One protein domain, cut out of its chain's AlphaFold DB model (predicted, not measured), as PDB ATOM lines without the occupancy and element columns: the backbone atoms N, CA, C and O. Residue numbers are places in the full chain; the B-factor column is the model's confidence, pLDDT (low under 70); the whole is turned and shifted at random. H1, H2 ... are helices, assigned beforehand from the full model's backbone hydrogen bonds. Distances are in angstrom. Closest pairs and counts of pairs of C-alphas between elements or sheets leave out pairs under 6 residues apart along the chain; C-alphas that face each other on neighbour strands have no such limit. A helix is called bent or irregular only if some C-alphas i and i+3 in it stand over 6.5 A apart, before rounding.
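Overview. This is residues 4 to 135 of the 135 residues of an uncharacterized protein of Virgibacillus pantothenticus (UniProt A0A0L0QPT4). Two pairs of long helices, H1 with H2 and H3 with H5, come together at one end and splay apart toward the other as an open V, in a loosely joined up-and-down bundle where each of the four helices runs against the one before it. H3 and H5 cross closely near their middles, and the short H4 sits at the far tip of that pair, where residues 96 to 102 stick out. The printed part has 132 residues with five named helices, H1 to H5 along the chain, and no named strand; the class is all helix. It is only just compact, close to loose, with a radius of gyration of the C-alphas of 16.6 A, and elongated, spanning 53 by 34 by 20 A.

Arrangement. H5, residues 100 to 133, touches H3, residues 69 to 90, closest at the C-alphas of Gly 81 and Ile 111, 4.4 A apart; they run opposite ways at a steep tilt of 39 degrees. With residues 125 to 132 alone, H5 touches H1, residues 4 to 27, at a tilt of 37 degrees, only just steep; the closest C-alphas are those of Ile 9 and Leu 128, 6.7 A. H1 and H2, residues 37 to 63, form a helical hairpin at a shallow tilt of 32 degrees, with Leu 14 and Asp 48 closest, their C-alphas 6.0 A apart. H2 and H3 form another hairpin, but only just touch, with 3 pairs of C-alphas within 8 A; the closest are those of Leu 62 and Ile 69, 6.6 A. H2 and H5 also only just touch, with 3 such pairs, at a steep tilt of 47 degrees, the C-alphas of Lys 63 and Leu 129 being closest at 7.2 A. H4, residues 93 to 98, is close to H5 but not clearly touching, with the C-alphas of Tyr 95 and Ile 103 closest at 7.1 A. H1 and H3 are apart. Each O i to N i+4 pair is within hydrogen-bond range in H1, H3 and H5; H2 has 20 of 23, and H4 0 of 2 but 3 of 3 O i to N i+3 pairs.

Along the chain. H5 is the longest helix, 48.6 A from C-alpha 100 to C-alpha 133 at (-46.385, 1.976, 36.326). H1 measures 34.5 A from C-alpha 4 at (-39.287, -0.945, 45.589). H2 measures 37.2 A, with a kink of 42 degrees near residue 57; it is neither bent nor irregular, but only just: C-alphas 57 and 60 are 6.3 A apart. H3 measures 31.6 A and H4 9.8 A.

Size, cuts and confidence. The C-alphas of Asp 97 and Gln 135 are the two farthest apart, at 56.0 A. The printed part has no cut and no long link. Residues 93, 95 to 96 and 134 to 135 have pLDDT under 70; the mean of the printed part is 91.6.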
ATOM      1  N   LEU A   4     -38.225  -1.143  44.606       91.06
ATOM      2  CA  LEU A   4     -39.287  -0.945  45.589       91.06
ATOM      3  C   LEU A   4     -40.640  -1.442  45.053       91.06
ATOM      4  O   LEU A   4     -41.323  -2.223  45.716       91.06
ATOM      5  N   ILE A   5     -40.987  -1.067  43.815       90.94
ATOM      6  CA  ILE A   5     -42.217  -1.517  43.141       90.94
ATOM      7  C   ILE A   5     -42.195  -3.037  42.963       90.94
ATOM      8  O   ILE A   5     -43.180  -3.712  43.253       90.94
ATOM      9  N   LYS A   6     -41.047  -3.594  42.555       93.50
ATOM     10  CA  LYS A   6     -40.860  -5.044  42.432       93.50
ATOM     11  C   LYS A   6     -41.169  -5.760  43.745       93.50
ATOM     12  O   LYS A   6     -41.954  -6.703  43.750       93.50
ATOM     13  N   LYS A   7     -40.558  -5.320  44.850       94.56
ATOM     14  CA  LYS A   7     -40.778  -5.904  46.182       94.56
ATOM     15  C   LYS A   7     -42.244  -5.792  46.606       94.56
ATOM     16  O   LYS A   7     -42.785  -6.761  47.123       94.56
ATOM     17  N   LYS A   8     -42.893  -4.657  46.322       95.19
ATOM     18  CA  LYS A   8     -44.315  -4.429  46.620       95.19
ATOM     19  C   LYS A   8     -45.231  -5.400  45.870       95.19
ATOM     20  O   LYS A   8     -46.061  -6.044  46.499       95.19
ATOM     21  N   ILE A   9     -45.050  -5.560  44.555       96.00
ATOM     22  CA  ILE A   9     -45.840  -6.509  43.746       96.00
ATOM     23  C   ILE A   9     -45.638  -7.943  44.243       96.00
ATOM     24  O   ILE A   9     -46.607  -8.687  44.373       96.00
ATOM     25  N   ILE A  10     -44.395  -8.323  44.553       96.75
ATOM     26  CA  ILE A  10     -44.089  -9.648  45.103       96.75
ATOM     27  C   ILE A  10     -44.818  -9.857  46.434       96.75
ATOM     28  O   ILE A  10     -45.511 -10.855  46.573       96.75
ATOM     29  N   ALA A  11     -44.720  -8.916  47.377       97.12
ATOM     30  CA  ALA A  11     -45.374  -9.037  48.679       97.12
ATOM     31  C   ALA A  11     -46.898  -9.190  48.553       97.12
ATOM     32  O   ALA A  11     -47.477 -10.052  49.206       97.12
ATOM     33  N   ILE A  12     -47.533  -8.411  47.669       97.50
ATOM     34  CA  ILE A  12     -48.971  -8.532  47.391       97.50
ATOM     35  C   ILE A  12     -49.300  -9.933  46.864       97.50
ATOM     36  O   ILE A  12     -50.239 -10.549  47.352       97.50
ATOM     37  N   ASN A  13     -48.519 -10.462  45.916       97.69
ATOM     38  CA  ASN A  13     -48.751 -11.810  45.391       97.69
ATOM     39  C   ASN A  13     -48.645 -12.882  46.475       97.69
ATOM     40  O   ASN A  13     -49.518 -13.736  46.521       97.69
ATOM     41  N   LEU A  14     -47.613 -12.834  47.321       97.50
ATOM     42  CA  LEU A  14     -47.412 -13.835  48.373       97.50
ATOM     43  C   LEU A  14     -48.556 -13.818  49.387       97.50
ATOM     44  O   LEU A  14     -49.189 -14.835  49.646       97.50
ATOM     45  N   ILE A  15     -48.907 -12.628  49.887       97.62
ATOM     46  CA  ILE A  15     -50.013 -12.462  50.837       97.62
ATOM     47  C   ILE A  15     -51.321 -12.948  50.207       97.62
ATOM     48  O   ILE A  15     -52.024 -13.769  50.793       97.62
ATOM     49  N   SER A  16     -51.654 -12.478  49.001       97.00
ATOM     50  CA  SER A  16     -52.886 -12.889  48.328       97.00
ATOM     51  C   SER A  16     -52.912 -14.391  48.050       97.00
ATOM     52  O   SER A  16     -53.918 -15.027  48.339       97.00
ATOM     53  N   PHE A  17     -51.823 -14.973  47.541       96.62
ATOM     54  CA  PHE A  17     -51.733 -16.405  47.262       96.62
ATOM     55  C   PHE A  17     -51.921 -17.227  48.539       96.62
ATOM     56  O   PHE A  17     -52.802 -18.086  48.576       96.62
ATOM     57  N   PHE A  18     -51.165 -16.918  49.594       97.12
ATOM     58  CA  PHE A  18     -51.242 -17.624  50.867       97.12
ATOM     59  C   PHE A  18     -52.652 -17.569  51.466       97.12
ATOM     60  O   PHE A  18     -53.243 -18.607  51.754       97.12
ATOM     61  N   PHE A  19     -53.241 -16.380  51.615       97.38
ATOM     62  CA  PHE A  19     -54.546 -16.262  52.267       97.38
ATOM     63  C   PHE A  19     -55.696 -16.812  51.420       97.38
ATOM     64  O   PHE A  19     -56.584 -17.458  51.973       97.38
ATOM     65  N   ILE A  20     -55.688 -16.619  50.096       96.88
ATOM     66  CA  ILE A  20     -56.736 -17.171  49.222       96.88
ATOM     67  C   ILE A  20     -56.734 -18.699  49.299       96.88
ATOM     68  O   ILE A  20     -57.782 -19.303  49.521       96.88
ATOM     69  N   TRP A  21     -55.568 -19.333  49.169       95.81
ATOM     70  CA  TRP A  21     -55.476 -20.791  49.226       95.81
ATOM     71  C   TRP A  21     -55.749 -21.351  50.614       95.81
ATOM     72  O   TRP A  21     -56.427 -22.369  50.727       95.81
ATOM     73  N   LEU A  22     -55.302 -20.667  51.670       95.62
ATOM     74  CA  LEU A  22     -55.633 -21.051  53.038       95.62
ATOM     75  C   LEU A  22     -57.152 -21.063  53.254       95.62
ATOM     76  O   LEU A  22     -57.672 -22.018  53.822       95.62
ATOM     77  N   LEU A  23     -57.867 -20.044  52.762       95.38
ATOM     78  CA  LEU A  23     -59.328 -19.980  52.844       95.38
ATOM     79  C   LEU A  23     -60.006 -21.088  52.030       95.38
ATOM     80  O   LEU A  23     -60.945 -21.703  52.529       95.38
ATOM     81  N   ILE A  24     -59.525 -21.380  50.816       94.19
ATOM     82  CA  ILE A  24     -60.047 -22.478  49.985       94.19
ATOM     83  C   ILE A  24     -59.866 -23.825  50.696       94.19
ATOM     84  O   ILE A  24     -60.815 -24.602  50.792       94.19
ATOM     85  N   PHE A  25     -58.674 -24.098  51.232       92.25
ATOM     86  CA  PHE A  25     -58.414 -25.340  51.960       92.25
ATOM     87  C   PHE A  25     -59.240 -25.436  53.238       92.25
ATOM     88  O   PHE A  25     -59.769 -26.503  53.534       92.25
ATOM     89  N   LEU A  26     -59.403 -24.334  53.972       92.81
ATOM     90  CA  LEU A  26     -60.230 -24.303  55.176       92.81
ATOM     91  C   LEU A  26     -61.717 -24.522  54.856       92.81
ATOM     92  O   LEU A  26     -62.418 -25.172  55.626       92.81
ATOM     93  N   ALA A  27     -62.199 -24.008  53.722       92.12
ATOM     94  CA  ALA A  27     -63.570 -24.218  53.264       92.12
ATOM     95  C   ALA A  27     -63.844 -25.679  52.872       92.12
ATOM     96  O   ALA A  27     -64.976 -26.137  53.015       92.12
ATOM     97  N   GLY A  28     -62.822 -26.399  52.400       88.06
ATOM     98  CA  GLY A  28     -62.909 -27.820  52.061       88.06
ATOM     99  C   GLY A  28     -62.568 -28.786  53.201       88.06
ATOM    100  O   GLY A  28     -62.669 -29.993  53.000       88.06
ATOM    101  N   ALA A  29     -62.135 -28.294  54.365       89.12
ATOM    102  CA  ALA A  29     -61.738 -29.128  55.495       89.12
ATOM    103  C   ALA A  29     -62.915 -29.440  56.434       89.12
ATOM    104  O   ALA A  29     -63.805 -28.609  56.642       89.12
ATOM    105  N   ASP A  30     -62.865 -30.615  57.068       86.81
ATOM    106  CA  ASP A  30     -63.752 -30.962  58.181       86.81
ATOM    107  C   ASP A  30     -63.587 -29.970  59.344       86.81
ATOM    108  O   ASP A  30     -62.532 -29.352  59.513       86.81
ATOM    109  N   LYS A  31     -64.633 -29.799  60.163       87.56
ATOM    110  CA  LYS A  31     -64.627 -28.858  61.294       87.56
ATOM    111  C   LYS A  31     -64.766 -29.604  62.629       87.56
ATOM    112  O   LYS A  31     -65.776 -30.281  62.810       87.56
ATOM    113  N   PRO A  32     -63.832 -29.433  63.587       84.75
ATOM    114  CA  PRO A  32     -62.592 -28.653  63.491       84.75
ATOM    115  C   PRO A  32     -61.566 -29.307  62.545       84.75
ATOM    116  O   PRO A  32     -61.567 -30.533  62.417       84.75
ATOM    117  N   PRO A  33     -60.682 -28.518  61.899       83.19
ATOM    118  CA  PRO A  33     -59.704 -29.069  60.972       83.19
ATOM    119  C   PRO A  33     -58.795 -30.073  61.690       83.19
ATOM    120  O   PRO A  33     -58.252 -29.755  62.755       83.19
ATOM    121  N   PRO A  34     -58.615 -31.284  61.134       87.12
ATOM    122  CA  PRO A  34     -57.775 -32.300  61.746       87.12
ATOM    123  C   PRO A  34     -56.319 -31.834  61.770       87.12
ATOM    124  O   PRO A  34     -55.898 -31.028  60.941       87.12
ATOM    125  N   ILE A  35     -55.505 -32.402  62.661       86.31
ATOM    126  CA  ILE A  35     -54.095 -31.999  62.802       86.31
ATOM    127  C   ILE A  35     -53.289 -32.163  61.503       86.31
ATOM    128  O   ILE A  35     -52.343 -31.420  61.248       86.31
ATOM    129  N   GLY A  36     -53.723 -33.081  60.630       84.31
ATOM    130  CA  GLY A  36     -53.166 -33.270  59.292       84.31
ATOM    131  C   GLY A  36     -53.281 -32.042  58.377       84.31
ATOM    132  O   GLY A  36     -52.495 -31.910  57.444       84.31
ATOM    133  N   PHE A  37     -54.190 -31.106  58.668       88.62
ATOM    134  CA  PHE A  37     -54.324 -29.836  57.953       88.62
ATOM    135  C   PHE A  37     -53.047 -28.983  58.032       88.62
ATOM    136  O   PHE A  37     -52.729 -28.255  57.094       88.62
ATOM    137  N   LEU A  38     -52.255 -29.112  59.103       89.94
ATOM    138  CA  LEU A  38     -50.985 -28.391  59.234       89.94
ATOM    139  C   LEU A  38     -49.971 -28.775  58.145       89.94
ATOM    140  O   LEU A  38     -49.182 -27.927  57.731       89.94
ATOM    141  N   TRP A  39     -50.027 -30.003  57.612       88.75
ATOM    142  CA  TRP A  39     -49.202 -30.398  56.466       88.75
ATOM    143  C   TRP A  39     -49.566 -29.619  55.200       88.75
ATOM    144  O   TRP A  39     -48.672 -29.233  54.448       88.75
ATOM    145  N   LEU A  40     -50.855 -29.327  54.988       89.06
ATOM    146  CA  LEU A  40     -51.306 -28.478  53.879       89.06
ATOM    147  C   LEU A  40     -50.827 -27.039  54.054       89.06
ATOM    148  O   LEU A  40     -50.382 -26.429  53.085       89.06
ATOM    149  N   VAL A  41     -50.851 -26.509  55.281       93.44
ATOM    150  CA  VAL A  41     -50.297 -25.179  55.576       93.44
ATOM    151  C   VAL A  41     -48.792 -25.147  55.291       93.44
ATOM    152  O   VAL A  41     -48.316 -24.224  54.635       93.44
ATOM    153  N   GLY A  42     -48.042 -26.171  55.709       93.81
ATOM    154  CA  GLY A  42     -46.613 -26.292  55.402       93.81
ATOM    155  C   GLY A  42     -46.326 -26.357  53.897       93.81
ATOM    156  O   GLY A  42     -45.450 -25.649  53.400       93.81
ATOM    157  N   LEU A  43     -47.108 -27.147  53.155       92.25
ATOM    158  CA  LEU A  43     -47.036 -27.214  51.694       92.25
ATOM    159  C   LEU A  43     -47.331 -25.852  51.052       92.25
ATOM    160  O   LEU A  43     -46.631 -25.439  50.131       92.25
ATOM    161  N   LEU A  44     -48.331 -25.134  51.564       94.94
ATOM    162  CA  LEU A  44     -48.696 -23.810  51.080       94.94
ATOM    163  C   LEU A  44     -47.567 -22.792  51.289       94.94
ATOM    164  O   LEU A  44     -47.249 -22.051  50.363       94.94
ATOM    165  N   ILE A  45     -46.900 -22.808  52.449       96.50
ATOM    166  CA  ILE A  45     -45.709 -21.980  52.709       96.50
ATOM    167  C   ILE A  45     -44.588 -22.317  51.718       96.50
ATOM    168  O   ILE A  45     -43.962 -21.417  51.159       96.50
ATOM    169  N   ALA A  46     -44.339 -23.605  51.461       95.62
ATOM    170  CA  ALA A  46     -43.315 -24.025  50.506       95.62
ATOM    171  C   ALA A  46     -43.620 -23.533  49.080       95.62
ATOM    172  O   ALA A  46     -42.726 -23.031  48.393       95.62
ATOM    173  N   LEU A  47     -44.882 -23.617  48.645       95.31
ATOM    174  CA  LEU A  47     -45.321 -23.079  47.356       95.31
ATOM    175  C   LEU A  47     -45.164 -21.558  47.281       95.31
ATOM    176  O   LEU A  47     -44.753 -21.045  46.242       95.31
ATOM    177  N   ASP A  48     -45.419 -20.843  48.375       96.12
ATOM    178  CA  ASP A  48     -45.261 -19.388  48.440       96.12
ATOM    179  C   ASP A  48     -43.780 -18.971  48.309       96.12
ATOM    180  O   ASP A  48     -43.430 -18.044  47.575       96.12
ATOM    181  N   ILE A  49     -42.861 -19.738  48.909       96.88
ATOM    182  CA  ILE A  49     -41.411 -19.562  48.713       96.88
ATOM    183  C   ILE A  49     -41.021 -19.796  47.245       96.88
ATOM    184  O   ILE A  49     -40.264 -19.011  46.666       96.88
ATOM    185  N   VAL A  50     -41.539 -20.852  46.609       96.19
ATOM    186  CA  VAL A  50     -41.299 -21.109  45.178       96.19
ATOM    187  C   VAL A  50     -41.836 -19.953  44.328       96.19
ATOM    188  O   VAL A  50     -41.133 -19.464  43.436       96.19
ATOM    189  N   LEU A  51     -43.036 -19.455  44.640       96.94
ATOM    190  CA  LEU A  51     -43.652 -18.312  43.973       96.94
ATOM    191  C   LEU A  51     -42.797 -17.046  44.118       96.94
ATOM    192  O   LEU A  51     -42.597 -16.324  43.141       96.94
ATOM    193  N   PHE A  52     -42.211 -16.797  45.289       97.38
ATOM    194  CA  PHE A  52     -41.300 -15.675  45.512       97.38
ATOM    195  C   PHE A  52     -40.098 -15.693  44.556       97.38
ATOM    196  O   PHE A  52     -39.800 -14.687  43.895       97.38
ATOM    197  N   PHE A  53     -39.406 -16.831  44.455       96.94
ATOM    198  CA  PHE A  53     -38.262 -16.974  43.549       96.94
ATOM    199  C   PHE A  53     -38.683 -16.872  42.085       96.94
ATOM    200  O   PHE A  53     -38.005 -16.215  41.287       96.94
ATOM    201  N   TYR A  54     -39.834 -17.448  41.743       96.38
ATOM    202  CA  TYR A  54     -40.413 -17.343  40.415       96.38
ATOM    203  C   TYR A  54     -40.681 -15.880  40.020       96.38
ATOM    204  O   TYR A  54     -40.182 -15.402  38.994       96.38
ATOM    205  N   LEU A  55     -41.393 -15.123  40.864       96.00
ATOM    206  CA  LEU A  55     -41.776 -13.732  40.603       96.00
ATOM    207  C   LEU A  55     -40.568 -12.802  40.453       96.00
ATOM    208  O   LEU A  55     -40.596 -11.879  39.630       96.00
ATOM    209  N   LYS A  56     -39.466 -13.062  41.171       95.25
ATOM    210  CA  LYS A  56     -38.212 -12.307  41.008       95.25
ATOM    211  C   LYS A  56     -37.697 -12.313  39.568       95.25
ATOM    212  O   LYS A  56     -37.156 -11.290  39.134       95.25
ATOM    213  N   SER A  57     -37.855 -13.430  38.857       93.06
ATOM    214  CA  SER A  57     -37.439 -13.604  37.459       93.06
ATOM    215  C   SER A  57     -38.552 -13.242  36.472       93.06
ATOM    216  O   SER A  57     -38.290 -12.653  35.420       93.06
ATOM    217  N   PHE A  58     -39.803 -13.548  36.819       94.69
ATOM    218  CA  PHE A  58     -40.958 -13.351  35.950       94.69
ATOM    219  C   PHE A  58     -41.328 -11.874  35.762       94.69
ATOM    220  O   PHE A  58     -41.479 -11.435  34.623       94.69
ATOM    221  N   LEU A  59     -41.400 -11.076  36.834       94.69
ATOM    222  CA  LEU A  59     -41.871  -9.685  36.752       94.69
ATOM    223  C   LEU A  59     -41.050  -8.796  35.795       94.69
ATOM    224  O   LEU A  59     -41.654  -8.094  34.983       94.69
ATOM    225  N   PRO A  60     -39.698  -8.824  35.800       92.19
ATOM    226  CA  PRO A  60     -38.917  -8.070  34.817       92.19
ATOM    227  C   PRO A  60     -39.205  -8.489  33.370       92.19
ATOM    228  O   PRO A  60     -39.247  -7.644  32.479       92.19
ATOM    229  N   ARG A  61     -39.420  -9.789  33.127       92.62
ATOM    230  CA  ARG A  61     -39.723 -10.323  31.791       92.62
ATOM    231  C   ARG A  61     -41.130  -9.939  31.337       92.62
ATOM    232  O   ARG A  61     -41.311  -9.627  30.161       92.62
ATOM    233  N   LEU A  62     -42.089  -9.933  32.264       93.00
ATOM    234  CA  LEU A  62     -43.465  -9.506  32.024       93.00
ATOM    235  C   LEU A  62     -43.527  -8.015  31.666       93.00
ATOM    236  O   LEU A  62     -44.136  -7.660  30.661       93.00
ATOM    237  N   LYS A  63     -42.815  -7.160  32.415       90.81
ATOM    238  CA  LYS A  63     -42.709  -5.716  32.131       90.81
ATOM    239  C   LYS A  63     -42.160  -5.433  30.731       90.81
ATOM    240  O   LYS A  63     -42.702  -4.606  30.010       90.81
ATOM    241  N   LEU A  64     -41.110  -6.148  30.319       90.38
ATOM    242  CA  LEU A  64     -40.512  -6.002  28.985       90.38
ATOM    243  C   LEU A  64     -41.393  -6.552  27.847       90.38
ATOM    244  O   LEU A  64     -40.964  -6.524  26.697       90.38
ATOM    245  N   ARG A  65     -42.584  -7.093  28.151       83.44
ATOM    246  CA  ARG A  65     -43.522  -7.713  27.198       83.44
ATOM    247  C   ARG A  65     -42.834  -8.651  26.202       83.44
ATOM    248  O   ARG A  65     -43.148  -8.650  25.011       83.44
ATOM    249  N   LYS A  66     -41.883  -9.461  26.685       82.00
ATOM    250  CA  LYS A  66     -41.181 -10.430  25.832       82.00
ATOM    251  C   LYS A  66     -42.205 -11.337  25.139       82.00
ATOM    252  O   LYS A  66     -43.121 -11.848  25.786       82.00
ATOM    253  N   LYS A  67     -42.052 -11.540  23.826       85.69
ATOM    254  CA  LYS A  67     -42.933 -12.427  23.051       85.69
ATOM    255  C   LYS A  67     -42.969 -13.819  23.693       85.69
ATOM    256  O   LYS A  67     -41.938 -14.330  24.123       85.69
ATOM    257  N   GLY A  68     -44.161 -14.406  23.790       90.00
ATOM    258  CA  GLY A  68     -44.352 -15.752  24.343       90.00
ATOM    259  C   GLY A  68     -44.226 -15.871  25.868       90.00
ATOM    260  O   GLY A  68     -44.260 -16.987  26.380       90.00
ATOM    261  N   ILE A  69     -44.118 -14.765  26.618       93.38
ATOM    262  CA  ILE A  69     -43.972 -14.819  28.084       93.38
ATOM    263  C   ILE A  69     -45.137 -15.535  28.779       93.38
ATOM    264  O   ILE A  69     -44.909 -16.250  29.750       93.38
ATOM    265  N   PHE A  70     -46.359 -15.399  28.251       94.06
ATOM    266  CA  PHE A  70     -47.531 -16.132  28.731       94.06
ATOM    267  C   PHE A  70     -47.353 -17.646  28.583       94.06
ATOM    268  O   PHE A  70     -47.559 -18.381  29.538       94.06
ATOM    269  N   PHE A  71     -46.903 -18.117  27.419       94.56
ATOM    270  CA  PHE A  71     -46.708 -19.548  27.186       94.56
ATOM    271  C   PHE A  71     -45.621 -20.122  28.100       94.56
ATOM    272  O   PHE A  71     -45.835 -21.137  28.753       94.56
ATOM    273  N   ILE A  72     -44.486 -19.424  28.227       94.00
ATOM    274  CA  ILE A  72     -43.414 -19.816  29.152       94.00
ATOM    275  C   ILE A  72     -43.945 -19.872  30.591       94.00
ATOM    276  O   ILE A  72     -43.669 -20.827  31.308       94.00
ATOM    277  N   HIS A  73     -44.728 -18.875  31.012       95.56
ATOM    278  CA  HIS A  73     -45.385 -18.854  32.319       95.56
ATOM    279  C   HIS A  73     -46.297 -20.071  32.522       95.56
ATOM    280  O   HIS A  73     -46.177 -20.752  33.536       95.56
ATOM    281  N   MET A  74     -47.132 -20.406  31.539       97.75
ATOM    282  CA  MET A  74     -47.998 -21.584  31.601       97.75
ATOM    283  C   MET A  74     -47.210 -22.894  31.701       97.75
ATOM    284  O   MET A  74     -47.615 -23.774  32.453       97.75
ATOM    285  N   VAL A  75     -46.058 -23.011  31.029       96.62
ATOM    286  CA  VAL A  75     -45.170 -24.178  31.173       96.62
ATOM    287  C   VAL A  75     -44.668 -24.320  32.614       96.62
ATOM    288  O   VAL A  75     -44.671 -25.428  33.140       96.62
ATOM    289  N   TYR A  76     -44.302 -23.222  33.289       95.69
ATOM    290  CA  TYR A  76     -43.902 -23.281  34.703       95.69
ATOM    291  C   TYR A  76     -45.022 -23.809  35.606       95.69
ATOM    292  O   TYR A  76     -44.752 -24.638  36.471       95.69
ATOM    293  N   PHE A  77     -46.267 -23.378  35.399       97.56
ATOM    294  CA  PHE A  77     -47.407 -23.861  36.187       97.56
ATOM    295  C   PHE A  77     -47.804 -25.294  35.833       97.56
ATOM    296  O   PHE A  77     -48.163 -26.064  36.722       97.56
ATOM    297  N   PHE A  78     -47.687 -25.691  34.567       97.81
ATOM    298  CA  PHE A  78     -47.894 -27.074  34.146       97.81
ATOM    299  C   PHE A  78     -46.878 -28.015  34.810       97.81
ATOM    300  O   PHE A  78     -47.266 -28.963  35.491       97.81
ATOM    301  N   VAL A  79     -45.579 -27.704  34.704       97.31
ATOM    302  CA  VAL A  79     -44.506 -28.472  35.361       97.31
ATOM    303  C   VAL A  79     -44.662 -28.431  36.880       97.31
ATOM    304  O   VAL A  79     -44.538 -29.462  37.532       97.31
ATOM    305  N   GLY A  80     -44.999 -27.273  37.451       95.75
ATOM    306  CA  GLY A  80     -45.286 -27.131  38.878       95.75
ATOM    307  C   GLY A  80     -46.448 -28.013  39.338       95.75
ATOM    308  O   GLY A  80     -46.350 -28.634  40.390       95.75
ATOM    309  N   GLY A  81     -47.505 -28.138  38.531       97.00
ATOM    310  CA  GLY A  81     -48.636 -29.029  38.793       97.00
ATOM    311  C   GLY A  81     -48.242 -30.506  38.759       97.00
ATOM    312  O   GLY A  81     -48.641 -31.262  39.641       97.00
ATOM    313  N   ILE A  82     -47.397 -30.908  37.802       96.75
ATOM    314  CA  ILE A  82     -46.827 -32.264  37.753       96.75
ATOM    315  C   ILE A  82     -46.006 -32.541  39.016       96.75
ATOM    316  O   ILE A  82     -46.237 -33.539  39.694       96.75
ATOM    317  N   VAL A  83     -45.073 -31.647  39.361       95.94
ATOM    318  CA  VAL A  83     -44.211 -31.799  40.543       95.94
ATOM    319  C   VAL A  83     -45.046 -31.859  41.820       95.94
ATOM    320  O   VAL A  83     -44.839 -32.746  42.642       95.94
ATOM    321  N   LEU A  84     -46.025 -30.965  41.972       94.88
ATOM    322  CA  LEU A  84     -46.924 -30.953  43.123       94.88
ATOM    323  C   LEU A  84     -47.735 -32.248  43.213       94.88
ATOM    324  O   LEU A  84     -47.840 -32.826  44.291       94.88
ATOM    325  N   SER A  85     -48.256 -32.742  42.087       94.62
ATOM    326  CA  SER A  85     -48.962 -34.019  42.054       94.62
ATOM    327  C   SER A  85     -48.067 -35.167  42.514       94.62
ATOM    328  O   SER A  85     -48.474 -35.918  43.401       94.62
ATOM    329  N   LEU A  86     -46.839 -35.259  41.998       92.19
ATOM    330  CA  LEU A  86     -45.873 -36.274  42.420       92.19
ATOM    331  C   LEU A  86     -45.583 -36.186  43.921       92.19
ATOM    332  O   LEU A  86     -45.647 -37.199  44.610       92.19
ATOM    333  N   VAL A  87     -45.347 -34.981  44.451       91.12
ATOM    334  CA  VAL A  87     -45.133 -34.768  45.891       91.12
ATOM    335  C   VAL A  87     -46.332 -35.270  46.702       91.12
ATOM    336  O   VAL A  87     -46.142 -35.997  47.672       91.12
ATOM    337  N   THR A  88     -47.568 -34.956  46.299       88.56
ATOM    338  CA  THR A  88     -48.762 -35.416  47.034       88.56
ATOM    339  C   THR A  88     -48.952 -36.934  47.005       88.56
ATOM    340  O   THR A  88     -49.408 -37.499  47.996       88.56
ATOM    341  N   ILE A  89     -48.575 -37.596  45.906       89.38
ATOM    342  CA  ILE A  89     -48.622 -39.060  45.789       89.38
ATOM    343  C   ILE A  89     -47.560 -39.688  46.700       89.38
ATOM    344  O   ILE A  89     -47.864 -40.600  47.463       89.38
ATOM    345  N   LEU A  90     -46.329 -39.166  46.680       86.81
ATOM    346  CA  LEU A  90     -45.222 -39.684  47.491       86.81
ATOM    347  C   LEU A  90     -45.440 -39.491  48.997       86.81
ATOM    348  O   LEU A  90     -45.047 -40.344  49.789       86.81
ATOM    349  N   LEU A  91     -46.084 -38.394  49.402       83.38
ATOM    350  CA  LEU A  91     -46.387 -38.114  50.809       83.38
ATOM    351  C   LEU A  91     -47.502 -38.996  51.385       83.38
ATOM    352  O   LEU A  91     -47.686 -39.029  52.601       83.38
ATOM    353  N   LYS A  92     -48.250 -39.712  50.543       77.81
ATOM    354  CA  LYS A  92     -49.321 -40.602  50.987       77.81
ATOM    355  C   LYS A  92     -49.210 -41.938  50.241       77.81
ATOM    356  O   LYS A  92     -49.917 -42.145  49.258       77.81
ATOM    357  N   PRO A  93     -48.348 -42.856  50.730       65.94
ATOM    358  CA  PRO A  93     -48.014 -44.118  50.062       65.94
ATOM    359  C   PRO A  93     -49.228 -44.987  49.739       65.94
ATOM    360  O   PRO A  93     -49.222 -45.693  48.738       65.94
ATOM    361  N   SER A  94     -50.298 -44.869  50.533       72.00
ATOM    362  CA  SER A  94     -51.562 -45.559  50.283       72.00
ATOM    363  C   SER A  94     -52.209 -45.199  48.946       72.00
ATOM    364  O   SER A  94     -53.063 -45.951  48.499       72.00
ATOM    365  N   TYR A  95     -51.805 -44.105  48.277       67.81
ATOM    366  CA  TYR A  95     -52.236 -43.795  46.909       67.81
ATOM    367  C   TYR A  95     -51.705 -44.773  45.855       67.81
ATOM    368  O   TYR A  95     -52.342 -44.918  44.812       67.81
ATOM    369  N   LEU A  96     -50.585 -45.457  46.112       67.62
ATOM    370  CA  LEU A  96     -50.029 -46.447  45.184       67.62
ATOM    371  C   LEU A  96     -50.931 -47.684  45.060       67.62
ATOM    372  O   LEU A  96     -50.971 -48.303  43.998       67.62
ATOM    373  N   ASP A  97     -51.727 -47.971  46.092       77.94
ATOM    374  CA  ASP A  97     -52.641 -49.117  46.133       77.94
ATOM    375  C   ASP A  97     -54.011 -48.824  45.486       77.94
ATOM    376  O   ASP A  97     -54.793 -49.735  45.224       77.94
ATOM    377  N   VAL A  98     -54.317 -47.554  45.188       75.88
ATOM    378  CA  VAL A  98     -55.648 -47.093  44.716       75.88
ATOM    379  C   VAL A  98     -55.815 -47.254  43.194       75.88
ATOM    380  O   VAL A  98     -56.862 -46.927  42.633       75.88
ATOM    381  N   GLY A  99     -54.797 -47.781  42.508       83.56
ATOM    382  CA  GLY A  99     -54.808 -48.059  41.072       83.56
ATOM    383  C   GLY A  99     -54.515 -46.842  40.179       83.56
ATOM    384  O   GLY A  99     -54.767 -45.686  40.527       83.56
ATOM    385  N   LEU A 100     -53.999 -47.115  38.974       86.94
ATOM    386  CA  LEU A 100     -53.490 -46.110  38.025       86.94
ATOM    387  C   LEU A 100     -54.535 -45.054  37.621       86.94
ATOM    388  O   LEU A 100     -54.204 -43.891  37.391       86.94
ATOM    389  N   LEU A 101     -55.802 -45.458  37.533       88.75
ATOM    390  CA  LEU A 101     -56.899 -44.604  37.085       88.75
ATOM    391  C   LEU A 101     -57.159 -43.461  38.086       88.75
ATOM    392  O   LEU A 101     -57.230 -42.297  37.693       88.75
ATOM    393  N   ASN A 102     -57.193 -43.765  39.385       88.75
ATOM    394  CA  ASN A 102     -57.390 -42.760  40.435       88.75
ATOM    395  C   ASN A 102     -56.197 -41.805  40.553       88.75
ATOM    396  O   ASN A 102     -56.386 -40.595  40.689       88.75
ATOM    397  N   ILE A 103     -54.976 -42.333  40.423       89.75
ATOM    398  CA  ILE A 103     -53.752 -41.522  40.358       89.75
ATOM    399  C   ILE A 103     -53.837 -40.546  39.179       89.75
ATOM    400  O   ILE A 103     -53.585 -39.355  39.345       89.75
ATOM    401  N   SER A 104     -54.273 -41.021  38.009       91.31
ATOM    402  CA  SER A 104     -54.403 -40.192  36.808       91.31
ATOM    403  C   SER A 104     -55.407 -39.052  37.005       91.31
ATOM    404  O   SER A 104     -55.094 -37.905  36.687       91.31
ATOM    405  N   PHE A 105     -56.584 -39.325  37.583       93.38
ATOM    406  CA  PHE A 105     -57.571 -38.278  37.880       93.38
ATOM    407  C   PHE A 105     -57.053 -37.243  38.879       93.38
ATOM    408  O   PHE A 105     -57.266 -36.043  38.685       93.38
ATOM    409  N   TRP A 106     -56.348 -37.686  39.919       92.19
ATOM    410  CA  TRP A 106     -55.738 -36.795  40.902       92.19
ATOM    411  C   TRP A 106     -54.688 -35.886  40.256       92.19
ATOM    412  O   TRP A 106     -54.736 -34.663  40.407       92.19
ATOM    413  N   THR A 107     -53.786 -36.465  39.462       93.88
ATOM    414  CA  THR A 107     -52.751 -35.723  38.738       93.88
ATOM    415  C   THR A 107     -53.343 -34.714  37.765       93.88
ATOM    416  O   THR A 107     -52.956 -33.545  37.796       93.88
ATOM    417  N   ILE A 108     -54.315 -35.120  36.943       96.69
ATOM    418  CA  ILE A 108     -54.978 -34.218  35.994       96.69
ATOM    419  C   ILE A 108     -55.663 -33.069  36.743       96.69
ATOM    420  O   ILE A 108     -55.524 -31.916  36.342       96.69
ATOM    421  N   SER A 109     -56.335 -33.354  37.860       96.12
ATOM    422  CA  SER A 109     -57.005 -32.328  38.668       96.12
ATOM    423  C   SER A 109     -56.017 -31.291  39.208       96.12
ATOM    424  O   SER A 109     -56.246 -30.091  39.054       96.12
ATOM    425  N   ILE A 110     -54.881 -31.727  39.767       95.69
ATOM    426  CA  ILE A 110     -53.834 -30.815  40.259       95.69
ATOM    427  C   ILE A 110     -53.250 -29.978  39.118       95.69
ATOM    428  O   ILE A 110     -53.067 -28.770  39.277       95.69
ATOM    429  N   ILE A 111     -52.980 -30.585  37.960       97.69
ATOM    430  CA  ILE A 111     -52.463 -29.863  36.792       97.69
ATOM    431  C   ILE A 111     -53.468 -28.804  36.329       97.69
ATOM    432  O   ILE A 111     -53.079 -27.652  36.142       97.69
ATOM    433  N   CYS A 112     -54.751 -29.150  36.204       97.94
ATOM    434  CA  CYS A 112     -55.806 -28.212  35.816       97.94
ATOM    435  C   CYS A 112     -55.892 -27.028  36.785       97.94
ATOM    436  O   CYS A 112     -55.878 -25.875  36.355       97.94
ATOM    437  N   VAL A 113     -55.915 -27.299  38.092       96.69
ATOM    438  CA  VAL A 113     -55.934 -26.258  39.127       96.69
ATOM    439  C   VAL A 113     -54.683 -25.379  39.046       96.69
ATOM    440  O   VAL A 113     -54.788 -24.152  39.099       96.69
ATOM    441  N   SER A 114     -53.506 -25.976  38.849       97.25
ATOM    442  CA  SER A 114     -52.252 -25.239  38.688       97.25
ATOM    443  C   SER A 114     -52.281 -24.338  37.451       97.25
ATOM    444  O   SER A 114     -51.903 -23.171  37.523       97.25
ATOM    445  N   MET A 115     -52.794 -24.825  36.320       98.00
ATOM    446  CA  MET A 115     -52.928 -24.027  35.101       98.00
ATOM    447  C   MET A 115     -53.906 -22.862  35.276       98.00
ATOM    448  O   MET A 115     -53.581 -21.742  34.882       98.00
ATOM    449  N   ILE A 116     -55.065 -23.087  35.904       97.81
ATOM    450  CA  ILE A 116     -56.019 -22.015  36.236       97.81
ATOM    451  C   ILE A 116     -55.335 -20.969  37.122       97.81
ATOM    452  O   ILE A 116     -55.412 -19.772  36.846       97.81
ATOM    453  N   ASN A 117     -54.596 -21.414  38.138       96.06
ATOM    454  CA  ASN A 117     -53.847 -20.523  39.013       96.06
ATOM    455  C   ASN A 117     -52.749 -19.749  38.260       96.06
ATOM    456  O   ASN A 117     -52.543 -18.571  38.534       96.06
ATOM    457  N   GLY A 118     -52.097 -20.361  37.267       97.25
ATOM    458  CA  GLY A 118     -51.165 -19.681  36.365       97.25
ATOM    459  C   GLY A 118     -51.839 -18.558  35.578       97.25
ATOM    460  O   GLY A 118     -51.362 -17.425  35.572       97.25
ATOM    461  N   ILE A 119     -53.009 -18.815  34.991       98.00
ATOM    462  CA  ILE A 119     -53.783 -17.779  34.289       98.00
ATOM    463  C   ILE A 119     -54.130 -16.626  35.243       98.00
ATOM    464  O   ILE A 119     -53.867 -15.463  34.924       98.00
ATOM    465  N   CYS A 120     -54.655 -16.936  36.431       97.25
ATOM    466  CA  CYS A 120     -54.978 -15.941  37.452       97.25
ATOM    467  C   CYS A 120     -53.743 -15.134  37.872       97.25
ATOM    468  O   CYS A 120     -53.789 -13.906  37.886       97.25
ATOM    469  N   CYS A 121     -52.618 -15.799  38.148       96.88
ATOM    470  CA  CYS A 121     -51.358 -15.167  38.533       96.88
ATOM    471  C   CYS A 121     -50.835 -14.232  37.434       96.88
ATOM    472  O   CYS A 121     -50.428 -13.102  37.714       96.88
ATOM    473  N   TYR A 122     -50.882 -14.665  36.174       97.25
ATOM    474  CA  TYR A 122     -50.473 -13.857  35.032       97.25
ATOM    475  C   TYR A 122     -51.311 -12.578  34.908       97.25
ATOM    476  O   TYR A 122     -50.759 -11.477  34.831       97.25
ATOM    477  N   LEU A 123     -52.642 -12.714  34.923       96.88
ATOM    478  CA  LEU A 123     -53.568 -11.584  34.816       96.88
ATOM    479  C   LEU A 123     -53.439 -10.634  36.007       96.88
ATOM    480  O   LEU A 123     -53.361  -9.421  35.819       96.88
ATOM    481  N   PHE A 124     -53.341 -11.175  37.220       97.06
ATOM    482  CA  PHE A 124     -53.159 -10.392  38.438       97.06
ATOM    483  C   PHE A 124     -51.882  -9.547  38.376       97.06
ATOM    484  O   PHE A 124     -51.919  -8.339  38.605       97.06
ATOM    485  N   ASN A 125     -50.759 -10.138  37.957       96.44
ATOM    486  CA  ASN A 125     -49.502  -9.404  37.811       96.44
ATOM    487  C   ASN A 125     -49.523  -8.385  36.666       96.44
ATOM    488  O   ASN A 125     -48.892  -7.335  36.785       96.44
ATOM    489  N   LEU A 126     -50.263  -8.643  35.584       94.81
ATOM    490  CA  LEU A 126     -50.493  -7.635  34.546       94.81
ATOM    491  C   LEU A 126     -51.257  -6.423  35.084       94.81
ATOM    492  O   LEU A 126     -50.898  -5.293  34.754       94.81
ATOM    493  N   ILE A 127     -52.290  -6.644  35.902       95.56
ATOM    494  CA  ILE A 127     -53.065  -5.568  36.531       95.56
ATOM    495  C   ILE A 127     -52.170  -4.771  37.483       95.56
ATOM    496  O   ILE A 127     -52.080  -3.553  37.352       95.56
ATOM    497  N   LEU A 128     -51.443  -5.446  38.381       95.38
ATOM    498  CA  LEU A 128     -50.548  -4.785  39.336       95.38
ATOM    499  C   LEU A 128     -49.449  -3.972  38.643       95.38
ATOM    500  O   LEU A 128     -49.167  -2.853  39.064       95.38
ATOM    501  N   LEU A 129     -48.847  -4.496  37.569       93.88
ATOM    502  CA  LEU A 129     -47.854  -3.742  36.803       93.88
ATOM    503  C   LEU A 129     -48.450  -2.465  36.208       93.88
ATOM    504  O   LEU A 129     -47.833  -1.416  36.332       93.88
ATOM    505  N   ARG A 130     -49.653  -2.520  35.622       91.00
ATOM    506  CA  ARG A 130     -50.310  -1.318  35.078       91.00
ATOM    507  C   ARG A 130     -50.610  -0.288  36.166       91.00
ATOM    508  O   ARG A 130     -50.361   0.890  35.948       91.00
ATOM    509  N   LEU A 131     -51.098  -0.732  37.324       92.44
ATOM    510  CA  LEU A 131     -51.433   0.148  38.446       92.44
ATOM    511  C   LEU A 131     -50.209   0.876  39.019       92.44
ATOM    512  O   LEU A 131     -50.300   2.052  39.350       92.44
ATOM    513  N   PHE A 132     -49.067   0.193  39.131       89.00
ATOM    514  CA  PHE A 132     -47.850   0.782  39.705       89.00
ATOM    515  C   PHE A 132     -46.912   1.432  38.679       89.00
ATOM    516  O   PHE A 132     -45.970   2.098  39.086       89.00
ATOM    517  N   GLU A 133     -47.117   1.240  37.374       76.06
ATOM    518  CA  GLU A 133     -46.385   1.976  36.326       76.06
ATOM    519  C   GLU A 133     -47.003   3.339  35.998       76.06
ATOM    520  O   GLU A 133     -46.339   4.162  35.376       76.06
ATOM    521  N   GLN A 134     -48.254   3.575  36.394       60.34
ATOM    522  CA  GLN A 134     -48.929   4.870  36.252       60.34
ATOM    523  C   GLN A 134     -48.627   5.849  37.405       60.34
ATOM    524  O   GLN A 134     -49.100   6.982  37.360       60.34
ATOM    525  N   GLN A 135     -47.869   5.415  38.420       52.78
ATOM    526  CA  GLN A 135     -47.391   6.221  39.554       52.78
ATOM    527  C   GLN A 135     -45.916   6.580  39.373       52.78
ATOM    528  O   GLN A 135     -45.554   7.714  39.746       52.78
TER     529      GLN A 135